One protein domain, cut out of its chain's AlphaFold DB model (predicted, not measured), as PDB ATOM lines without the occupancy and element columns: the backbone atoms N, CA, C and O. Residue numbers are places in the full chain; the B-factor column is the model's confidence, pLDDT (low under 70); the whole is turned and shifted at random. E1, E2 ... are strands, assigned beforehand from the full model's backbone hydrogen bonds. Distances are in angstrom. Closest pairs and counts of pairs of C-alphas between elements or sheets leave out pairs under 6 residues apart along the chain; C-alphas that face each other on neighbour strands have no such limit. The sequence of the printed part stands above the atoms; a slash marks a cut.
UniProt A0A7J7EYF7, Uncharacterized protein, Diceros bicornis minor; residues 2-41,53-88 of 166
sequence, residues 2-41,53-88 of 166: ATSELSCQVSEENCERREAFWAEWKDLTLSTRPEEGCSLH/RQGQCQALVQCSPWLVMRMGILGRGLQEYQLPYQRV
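This is residues 2 to 41 and 53 to 88 of the 166 residues of an uncharacterized protein of Diceros bicornis minor (UniProt A0A7J7EYF7). A long hairpin of two strands, E1 and E2, is widened into one sheet by three shorter strands, E4, E5 and E6, side by side along the later part of E2. The hairpin's turn, residues 14 to 19, sticks out at one end; past the other end of E2, little E3 pairs with residues 53 to 54. The printed part has 76 residues, 48 of them in six named strands, E1 to E6 in that order along the chain, with no named helix; by its named elements the class is all strand. The sheet's order is E1 E2 E4 E5 E6, antiparallel throughout; the whole is extended, with a radius of gyration of the C-alphas of 17.9 A, and flat, spanning 66 by 35 by 15 A.

E1, residues 3 to 14, and E2, residues 19 to 33, form a hairpin at 168 degrees, with N 10 and O 23 2.8 A apart, within hydrogen-bond range. E3, residues 39 to 41, pairs with no named strand and is apart from E2. E4, residues 57 to 63, is antiparallel to E2 at 162 degrees; C-alphas 28 and 62 face each other at 4.3 A, and N 31 and O 59 are within hydrogen-bond range at 2.8 A. E5, residues 68 to 73, forms a hairpin with E4 at 177 degrees, with N 62 and O 70 within hydrogen-bond range at 2.7 A. E6, residues 78 to 82, forms a hairpin with E5 at 157 degrees, with N 81 and O 69 within hydrogen-bond range at 2.8 A. E4, E5 and E6 are a meander, each strand the antiparallel neighbour of the one before. The edge strands are E1 and E6.

E1 begins at C-alpha 3, (27.054, 3.750, 96.510), and is 37.3 A long; E2 is 44.6 A, E3 6.7 A, E4 19.9 A, E5 17.4 A and E6 13.5 A. E6 ends at C-alpha 82, (39.934, -4.847, 77.356).

The C-alphas of Glu 16 and His 41, the two farthest apart, are 66.4 A apart. Residues 42 to 52 are not printed, and C-alphas 41 and 53 are 6.5 A apart across the cut. Of the links that are printed whole, none is long. The sheet is twisted, its C-alphas up to 4.4 A off the best plane. The model's pLDDT is under 70 at residue 88.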
ATOM      1  N   ALA A   2      27.059   4.613 101.344       83.12
ATOM      2  CA  ALA A   2      26.383   4.933 100.089       83.12
ATOM      3  C   ALA A   2      27.203   4.464  98.877       83.12
ATOM      4  O   ALA A   2      28.432   4.543  98.882       83.12
ATOM      5  N   THR A   3      26.511   3.980  97.851       92.38
ATOM      6  CA  THR A   3      27.054   3.750  96.510       92.38
ATOM      7  C   THR A   3      26.581   4.875  95.604       92.38
ATOM      8  O   THR A   3      25.399   5.221  95.629       92.38
ATOM      9  N   SER A   4      27.479   5.439  94.806       96.00
ATOM     10  CA  SER A   4      27.137   6.430  93.785       96.00
ATOM     11  C   SER A   4      27.214   5.780  92.412       96.00
ATOM     12  O   SER A   4      28.191   5.102  92.102       96.00
ATOM     13  N   GLU A   5      26.192   5.995  91.594       96.69
ATOM     14  CA  GLU A   5      26.135   5.527  90.210       96.69
ATOM     15  C   GLU A   5      26.011   6.743  89.289       96.69
ATOM     16  O   GLU A   5      25.210   7.640  89.550       96.69
ATOM     17  N   LEU A   6      26.818   6.777  88.230       97.31
ATOM     18  CA  LEU A   6      26.785   7.796  87.186       97.31
ATOM     19  C   LEU A   6      26.514   7.117  85.843       97.31
ATOM     20  O   LEU A   6      27.188   6.149  85.475       97.31
ATOM     21  N   SER A   7      25.536   7.645  85.113       97.44
ATOM     22  CA  SER A   7      25.176   7.188  83.770       97.44
ATOM     23  C   SER A   7      25.726   8.130  82.702       97.44
ATOM     24  O   SER A   7      25.908   9.323  82.945       97.44
ATOM     25  N   CYS A   8      25.953   7.593  81.507       97.50
ATOM     26  CA  CYS A   8      26.268   8.355  80.304       97.50
ATOM     27  C   CYS A   8      25.166   8.134  79.261       97.50
ATOM     28  O   CYS A   8      24.573   7.053  79.211       97.50
ATOM     29  N   GLN A   9      24.897   9.152  78.443       98.00
ATOM     30  CA  GLN A   9      23.890   9.120  77.388       98.00
ATOM     31  C   GLN A   9      24.460   9.681  76.082       98.00
ATOM     32  O   GLN A   9      25.185  10.676  76.086       98.00
ATOM     33  N   VAL A  10      24.086   9.059  74.968       98.12
ATOM     34  CA  VAL A  10      24.356   9.504  73.598       98.12
ATOM     35  C   VAL A  10      23.030   9.578  72.842       98.12
ATOM     36  O   VAL A  10      22.180   8.701  72.990       98.12
ATOM     37  N   SER A  11      22.857  10.630  72.042       98.25
ATOM     38  CA  SER A  11      21.714  10.827  71.151       98.25
ATOM     39  C   SER A  11      22.218  11.417  69.841       98.25
ATOM     40  O   SER A  11      22.845  12.474  69.837       98.25
ATOM     41  N   GLU A  12      21.941  10.736  68.739       98.38
ATOM     42  CA  GLU A  12      22.407  11.067  67.399       98.38
ATOM     43  C   GLU A  12      21.233  11.004  66.419       98.38
ATOM     44  O   GLU A  12      20.374  10.124  66.503       98.38
ATOM     45  N   GLU A  13      21.203  11.928  65.463       98.38
ATOM     46  CA  GLU A  13      20.176  11.999  64.428       98.38
ATOM     47  C   GLU A  13      20.829  12.300  63.077       98.38
ATOM     48  O   GLU A  13      21.678  13.183  62.953       98.38
ATOM     49  N   ASN A  14      20.422  11.560  62.049       97.94
ATOM     50  CA  ASN A  14      20.821  11.753  60.667       97.94
ATOM     51  C   ASN A  14      19.580  12.078  59.827       97.94
ATOM     52  O   ASN A  14      18.870  11.184  59.357       97.94
ATOM     53  N   CYS A  15      19.343  13.371  59.610       97.88
ATOM     54  CA  CYS A  15      18.194  13.863  58.853       97.88
ATOM     55  C   CYS A  15      18.221  13.448  57.372       97.88
ATOM     56  O   CYS A  15      17.163  13.243  56.779       97.88
ATOM     57  N   GLU A  16      19.410  13.303  56.773       98.12
ATOM     58  CA  GLU A  16      19.564  12.925  55.359       98.12
ATOM     59  C   GLU A  16      19.105  11.486  55.114       98.12
ATOM     60  O   GLU A  16      18.384  11.205  54.156       98.12
ATOM     61  N   ARG A  17      19.490  10.575  56.013       98.00
ATOM     62  CA  ARG A  17      19.145   9.148  55.945       98.00
ATOM     63  C   ARG A  17      17.871   8.796  56.717       98.00
ATOM     64  O   ARG A  17      17.395   7.673  56.592       98.00
ATOM     65  N   ARG A  18      17.297   9.753  57.459       97.62
ATOM     66  CA  ARG A  18      16.167   9.565  58.391       97.62
ATOM     67  C   ARG A  18      16.444   8.472  59.423       97.62
ATOM     68  O   ARG A  18      15.585   7.641  59.717       97.62
ATOM     69  N   GLU A  19      17.660   8.473  59.950       98.50
ATOM     70  CA  GLU A  19      18.116   7.527  60.966       98.50
ATOM     71  C   GLU A  19      18.311   8.260  62.292       98.50
ATOM     72  O   GLU A  19      18.702   9.423  62.313       98.50
ATOM     73  N   ALA A  20      18.058   7.575  63.401       98.25
ATOM     74  CA  ALA A  20      18.322   8.089  64.737       98.25
ATOM     75  C   ALA A  20      18.908   6.972  65.602       98.25
ATOM     76  O   ALA A  20      18.549   5.802  65.451       98.25
ATOM     77  N   PHE A  21      19.802   7.342  66.511       98.19
ATOM     78  CA  PHE A  21      20.442   6.441  67.454       98.19
ATOM     79  C   PHE A  21      20.441   7.070  68.843       98.19
ATOM     80  O   PHE A  21      20.685   8.262  69.007       98.19
ATOM     81  N   TRP A  22      20.176   6.262  69.861       98.06
ATOM     82  CA  TRP A  22      20.304   6.681  71.248       98.06
ATOM     83  C   TRP A  22      20.835   5.521  72.083       98.06
ATOM     84  O   TRP A  22      20.537   4.355  71.819       98.06
ATOM     85  N   ALA A  23      21.621   5.850  73.099       98.00
ATOM     86  CA  ALA A  23      22.133   4.888  74.057       98.00
ATOM     87  C   ALA A  23      22.270   5.539  75.429       98.00
ATOM     88  O   ALA A  23      22.681   6.691  75.539       98.00
ATOM     89  N   GLU A  24      21.962   4.782  76.475       97.94
ATOM     90  CA  GLU A  24      22.214   5.146  77.865       97.94
ATOM     91  C   GLU A  24      22.823   3.937  78.573       97.94
ATOM     92  O   GLU A  24      22.379   2.802  78.374       97.94
ATOM     93  N   TRP A  25      23.853   4.154  79.385       97.38
ATOM     94  CA  TRP A  25      24.466   3.086  80.168       97.38
ATOM     95  C   TRP A  25      24.996   3.596  81.503       97.38
ATOM     96  O   TRP A  25      25.337   4.769  81.656       97.38
ATOM     97  N   LYS A  26      25.104   2.678  82.471       97.06
ATOM     98  CA  LYS A  26      25.819   2.916  83.727       97.06
ATOM     99  C   LYS A  26      27.313   2.959  83.426       97.06
ATOM    100  O   LYS A  26      27.915   1.917  83.171       97.06
ATOM    101  N   ASP A  27      27.881   4.156  83.420       97.38
ATOM    102  CA  ASP A  27      29.290   4.368  83.104       97.38
ATOM    103  C   ASP A  27      30.149   4.088  84.333       97.38
ATOM    104  O   ASP A  27      31.009   3.218  84.287       97.38
ATOM    105  N   LEU A  28      29.874   4.748  85.463       97.50
ATOM    106  CA  LEU A  28      30.738   4.713  86.643       97.50
ATOM    107  C   LEU A  28      29.959   4.341  87.903       97.50
ATOM    108  O   LEU A  28      28.923   4.918  88.219       97.50
ATOM    109  N   THR A  29      30.495   3.394  88.666       97.81
ATOM    110  CA  THR A  29      30.023   3.019  90.000       97.81
ATOM    111  C   THR A  29      31.126   3.268  91.023       97.81
ATOM    112  O   THR A  29      32.240   2.759  90.886       97.81
ATOM    113  N   LEU A  30      30.810   4.026  92.070       97.38
ATOM    114  CA  LEU A  30      31.691   4.297  93.201       97.38
ATOM    115  C   LEU A  30      31.092   3.681  94.466       97.38
ATOM    116  O   LEU A  30      29.945   3.948  94.824       97.38
ATOM    117  N   SER A  31      31.870   2.852  95.157       95.69
ATOM    118  CA  SER A  31      31.440   2.161  96.373       95.69
ATOM    119  C   SER A  31      32.400   2.424  97.526       95.69
ATOM    120  O   SER A  31      33.606   2.223  97.395       95.69
ATOM    121  N   THR A  32      31.874   2.847  98.673       94.25
ATOM    122  CA  THR A  32      32.678   3.054  99.886       94.25
ATOM    123  C   THR A  32      32.814   1.750 100.664       94.25
ATOM    124  O   THR A  32      31.815   1.121 101.021       94.25
ATOM    125  N   ARG A  33      34.056   1.348 100.941       90.50
ATOM    126  CA  ARG A  33      34.394   0.213 101.804       90.50
ATOM    127  C   ARG A  33      34.605   0.693 103.245       90.50
ATOM    128  O   ARG A  33      35.159   1.777 103.443       90.50
ATOM    129  N   PRO A  34      34.144  -0.090 104.234       88.88
ATOM    130  CA  PRO A  34      34.257   0.264 105.644       88.88
ATOM    131  C   PRO A  34      35.720   0.230 106.120       88.88
ATOM    132  O   PRO A  34      36.562  -0.427 105.505       88.88
ATOM    133  N   GLU A  35      36.017   0.960 107.197       87.25
ATOM    134  CA  GLU A  35      37.383   1.181 107.707       87.25
ATOM    135  C   GLU A  35      38.039  -0.103 108.202       87.25
ATOM    136  O   GLU A  35      39.239  -0.296 108.028       87.25
ATOM    137  N   GLU A  36      37.239  -1.013 108.753       84.12
ATOM    138  CA  GLU A  36      37.678  -2.299 109.289       84.12
ATOM    139  C   GLU A  36      38.255  -3.202 108.191       84.12
ATOM    140  O   GLU A  36      39.099  -4.052 108.460       84.12
ATOM    141  N   GLY A  37      37.836  -3.002 106.935       81.62
ATOM    142  CA  GLY A  37      38.403  -3.698 105.780       81.62
ATOM    143  C   GLY A  37      39.742  -3.125 105.306       81.62
ATOM    144  O   GLY A  37      40.339  -3.667 104.378       81.62
ATOM    145  N   CYS A  38      40.194  -2.011 105.883       87.50
ATOM    146  CA  CYS A  38      41.381  -1.254 105.488       87.50
ATOM    147  C   CYS A  38      42.117  -0.736 106.733       87.50
ATOM    148  O   CYS A  38      42.300   0.473 106.912       87.50
ATOM    149  N   SER A  39      42.537  -1.666 107.589       93.00
ATOM    150  CA  SER A  39      43.308  -1.391 108.798       93.00
ATOM    151  C   SER A  39      44.745  -1.913 108.711       93.00
ATOM    152  O   SER A  39      45.076  -2.806 107.931       93.00
ATOM    153  N   LEU A  40      45.611  -1.304 109.511       94.00
ATOM    154  CA  LEU A  40      46.992  -1.682 109.757       94.00
ATOM    155  C   LEU A  40      47.195  -1.657 111.268       94.00
ATOM    156  O   LEU A  40      46.888  -0.659 111.924       94.00
ATOM    157  N   HIS A  41      47.725  -2.749 111.803       96.31
ATOM    158  CA  HIS A  41      48.079  -2.862 113.205       96.31
ATOM    159  C   HIS A  41      49.491  -3.418 113.320       96.31
ATOM    160  O   HIS A  41      49.808  -4.437 112.708       96.31
ATOM    161  N   ARG A  53      46.128   2.018 112.605       94.38
ATOM    162  CA  ARG A  53      45.587   2.908 111.584       94.38
ATOM    163  C   ARG A  53      44.448   2.210 110.862       94.38
ATOM    164  O   ARG A  53      44.588   1.069 110.454       94.38
ATOM    165  N   GLN A  54      43.361   2.929 110.620       94.81
ATOM    166  CA  GLN A  54      42.254   2.474 109.781       94.81
ATOM    167  C   GLN A  54      41.766   3.622 108.899       94.81
ATOM    168  O   GLN A  54      42.018   4.792 109.205       94.81
ATOM    169  N   GLY A  55      41.116   3.309 107.782       91.06
ATOM    170  CA  GLY A  55      40.557   4.343 106.920       91.06
ATOM    171  C   GLY A  55      39.644   3.800 105.837       91.06
ATOM    172  O   GLY A  55      39.810   2.681 105.359       91.06
ATOM    173  N   GLN A  56      38.675   4.614 105.429       92.81
ATOM    174  CA  GLN A  56      37.754   4.251 104.358       92.81
ATOM    175  C   GLN A  56      38.489   4.284 103.023       92.81
ATOM    176  O   GLN A  56      39.298   5.176 102.761       92.81
ATOM    177  N   CYS A  57      38.170   3.336 102.145       92.25
ATOM    178  CA  CYS A  57      38.579   3.406 100.749       92.25
ATOM    179  C   CYS A  57      37.352   3.376  99.844       92.25
ATOM    180  O   CYS A  57      36.334   2.759 100.159       92.25
ATOM    181  N   GLN A  58      37.437   4.064  98.712       95.31
ATOM    182  CA  GLN A  58      36.368   4.081  97.725       95.31
ATOM    183  C   GLN A  58      36.831   3.301  96.502       95.31
ATOM    184  O   GLN A  58      37.840   3.643  95.893       95.31
ATOM    185  N   ALA A  59      36.119   2.231  96.165       95.56
ATOM    186  CA  ALA A  59      36.375   1.441  94.973       95.56
ATOM    187  C   ALA A  59      35.552   1.995  93.808       95.56
ATOM    188  O   ALA A  59      34.334   2.155  93.929       95.56
ATOM    189  N   LEU A  60      36.228   2.264  92.698       97.50
ATOM    190  CA  LEU A  60      35.667   2.788  91.461       97.50
ATOM    191  C   LEU A  60      35.680   1.688  90.400       97.50
ATOM    192  O   LEU A  60      36.692   1.009  90.216       97.50
ATOM    193  N   VAL A  61      34.564   1.540  89.693       97.94
ATOM    194  CA  VAL A  61      34.428   0.694  88.504       97.94
ATOM    195  C   VAL A  61      33.777   1.526  87.408       97.94
ATOM    196  O   VAL A  61      32.711   2.089  87.627       97.94
ATOM    197  N   GLN A  62      34.410   1.600  86.244       97.88
ATOM    198  CA  GLN A  62      33.914   2.282  85.059       97.88
ATOM    199  C   GLN A  62      33.832   1.302  83.882       97.88
ATOM    200  O   GLN A  62      34.787   0.563  83.636       97.88
ATOM    201  N   CYS A  63      32.725   1.312  83.142       97.00
ATOM    202  CA  CYS A  63      32.461   0.429  82.008       97.00
ATOM    203  C   CYS A  63      31.941   1.223  80.805       97.00
ATOM    204  O   CYS A  63      31.035   2.040  80.932       97.00
ATOM    205  N   SER A  64      32.461   0.915  79.616       95.38
ATOM    206  CA  SER A  64      32.053   1.565  78.367       95.38
ATOM    207  C   SER A  64      31.423   0.585  77.363       95.38
ATOM    208  O   SER A  64      31.756  -0.606  77.374       95.38
ATOM    209  N   PRO A  65      30.590   1.070  76.420       97.06
ATOM    210  CA  PRO A  65      30.076   0.271  75.303       97.06
ATOM    211  C   PRO A  65      31.176  -0.263  74.374       97.06
ATOM    212  O   PRO A  65      30.967  -1.229  73.649       97.06
ATOM    213  N   TRP A  66      32.368   0.338  74.428       95.88
ATOM    214  CA  TRP A  66      33.540   0.000  73.617       95.88
ATOM    215  C   TRP A  66      34.340  -1.178  74.178       95.88
ATOM    216  O   TRP A  66      35.482  -1.408  73.786       95.88
ATOM    217  N   LEU A  67      33.743  -1.929  75.107       96.56
ATOM    218  CA  LEU A  67      34.358  -3.085  75.749       96.56
ATOM    219  C   LEU A  67      35.632  -2.726  76.530       96.56
ATOM    220  O   LEU A  67      36.501  -3.571  76.715       96.56
ATOM    221  N   VAL A  68      35.736  -1.494  77.030       96.81
ATOM    222  CA  VAL A  68      36.813  -1.071  77.935       96.81
ATOM    223  C   VAL A  68      36.248  -0.906  79.340       96.81
ATOM    224  O   VAL A  68      35.221  -0.244  79.527       96.81
ATOM    225  N   MET A  69      36.934  -1.496  80.318       97.56
ATOM    226  CA  MET A  69      36.620  -1.390  81.741       97.56
ATOM    227  C   MET A  69      37.813  -0.814  82.504       97.56
ATOM    228  O   MET A  69      38.940  -1.265  82.325       97.56
ATOM    229  N   ARG A  70      37.569   0.149  83.393       97.69
ATOM    230  CA  ARG A  70      38.578   0.729  84.290       97.69
ATOM    231  C   ARG A  70      38.157   0.520  85.731       97.69
ATOM    232  O   ARG A  70      37.004   0.752  86.071       97.69
ATOM    233  N   MET A  71      39.063   0.091  86.598       97.56
ATOM    234  CA  MET A  71      38.738  -0.078  88.015       97.56
ATOM    235  C   MET A  71      39.938   0.133  88.925       97.56
ATOM    236  O   MET A  71      41.085  -0.044  88.519       97.56
ATOM    237  N   GLY A  72      39.669   0.491  90.175       97.00
ATOM    238  CA  GLY A  72      40.698   0.676  91.190       97.00
ATOM    239  C   GLY A  72      40.163   1.368  92.435       97.00
ATOM    240  O   GLY A  72      38.954   1.457  92.648       97.00
ATOM    241  N   ILE A  73      41.077   1.857  93.268       95.75
ATOM    242  CA  ILE A  73      40.741   2.642  94.458       95.75
ATOM    243  C   ILE A  73      40.883   4.124  94.121       95.75
ATOM    244  O   ILE A  73      41.909   4.542  93.585       95.75
ATOM    245  N   LEU A  74      39.871   4.923  94.454       94.56
ATOM    246  CA  LEU A  74      39.883   6.365  94.241       94.56
ATOM    247  C   LEU A  74      41.066   7.008  94.983       94.56
ATOM    248  O   LEU A  74      41.332   6.692  96.142       94.56
ATOM    249  N   GLY A  75      41.791   7.895  94.300       92.81
ATOM    250  CA  GLY A  75      43.033   8.491  94.807       92.81
ATOM    251  C   GLY A  75      44.281   7.617  94.613       92.81
ATOM    252  O   GLY A  75      45.379   8.041  94.965       92.81
ATOM    253  N   ARG A  76      44.140   6.418  94.036       93.69
ATOM    254  CA  ARG A  76      45.242   5.561  93.570       93.69
ATOM    255  C   ARG A  76      45.152   5.368  92.050       93.69
ATOM    256  O   ARG A  76      44.252   5.895  91.400       93.69
ATOM    257  N   GLY A  77      46.098   4.623  91.478       94.00
ATOM    258  CA  GLY A  77      46.062   4.250  90.062       94.00
ATOM    259  C   GLY A  77      44.853   3.373  89.724       94.00
ATOM    260  O   GLY A  77      44.459   2.514  90.516       94.00
ATOM    261  N   LEU A  78      44.283   3.591  88.538       96.69
ATOM    262  CA  LEU A  78      43.244   2.740  87.959       96.69
ATOM    263  C   LEU A  78      43.875   1.778  86.955       96.69
ATOM    264  O   LEU A  78      44.759   2.162  86.192       96.69
ATOM    265  N   GLN A  79      43.383   0.545  86.937       97.19
ATOM    266  CA  GLN A  79      43.754  -0.456  85.949       97.19
ATOM    267  C   GLN A  79      42.701  -0.503  84.842       97.19
ATOM    268  O   GLN A  79      41.504  -0.576  85.126       97.19
ATOM    269  N   GLU A  80      43.155  -0.494  83.591       97.00
ATOM    270  CA  GLU A  80      42.313  -0.667  82.409       97.00
ATOM    271  C   GLU A  80      42.347  -2.122  81.917       97.00
ATOM    272  O   GLU A  80      43.376  -2.800  81.990       97.00
ATOM    273  N   TYR A  81      41.203  -2.592  81.424       95.56
ATOM    274  CA  TYR A  81      40.982  -3.932  80.903       95.56
ATOM    275  C   TYR A  81      40.194  -3.866  79.595       95.56
ATOM    276  O   TYR A  81      39.125  -3.255  79.536       95.56
ATOM    277  N   GLN A  82      40.684  -4.573  78.578       94.94
ATOM    278  CA  GLN A  82      39.934  -4.847  77.356       94.94
ATOM    279  C   GLN A  82      39.027  -6.068  77.562       94.94
ATOM    280  O   GLN A  82      39.460  -7.103  78.076       94.94
ATOM    281  N   LEU A  83      37.768  -5.950  77.145       94.31
ATOM    282  CA  LEU A  83      36.752  -6.994  77.215       94.31
ATOM    283  C   LEU A  83      36.486  -7.613  75.822       94.31
ATOM    284  O   LEU A  83      36.640  -6.924  74.810       94.31
ATOM    285  N   PRO A  84      36.063  -8.894  75.753       93.75
ATOM    286  CA  PRO A  84      36.013  -9.844  76.866       93.75
ATOM    287  C   PRO A  84      37.422 -10.163  77.375       93.75
ATOM    288  O   PRO A  84      38.363 -10.278  76.594       93.75
ATOM    289  N   TYR A  85      37.565 -10.292  78.696       88.56
ATOM    290  CA  TYR A  85      38.875 -10.476  79.311       88.56
ATOM    291  C   TYR A  85      39.521 -11.783  78.839       88.56
ATOM    292  O   TYR A  85      39.019 -12.878  79.113       88.56
ATOM    293  N   GLN A  86      40.646 -11.664  78.138       83.19
ATOM    294  CA  GLN A  86      41.420 -12.809  77.684       83.19
ATOM    295  C   GLN A  86      42.414 -13.200  78.772       83.19
ATOM    296  O   GLN A  86      43.305 -12.432  79.133       83.19
ATOM    297  N   ARG A  87      42.275 -14.422  79.296       76.56
ATOM    298  CA  ARG A  87      43.269 -15.012  80.199       76.56
ATOM    299  C   ARG A  87      44.467 -15.462  79.374       76.56
ATOM    300  O   ARG A  87      44.571 -16.632  79.019       76.56
ATOM    301  N   VAL A  88      45.348 -14.531  79.033       67.88
ATOM    302  CA  VAL A  88      46.619 -14.880  78.405       67.88
ATOM    303  C   VAL A  88      47.559 -15.309  79.524       67.88
ATOM    304  O   VAL A  88      47.924 -14.507  80.382       67.88
TER     305      VAL A  88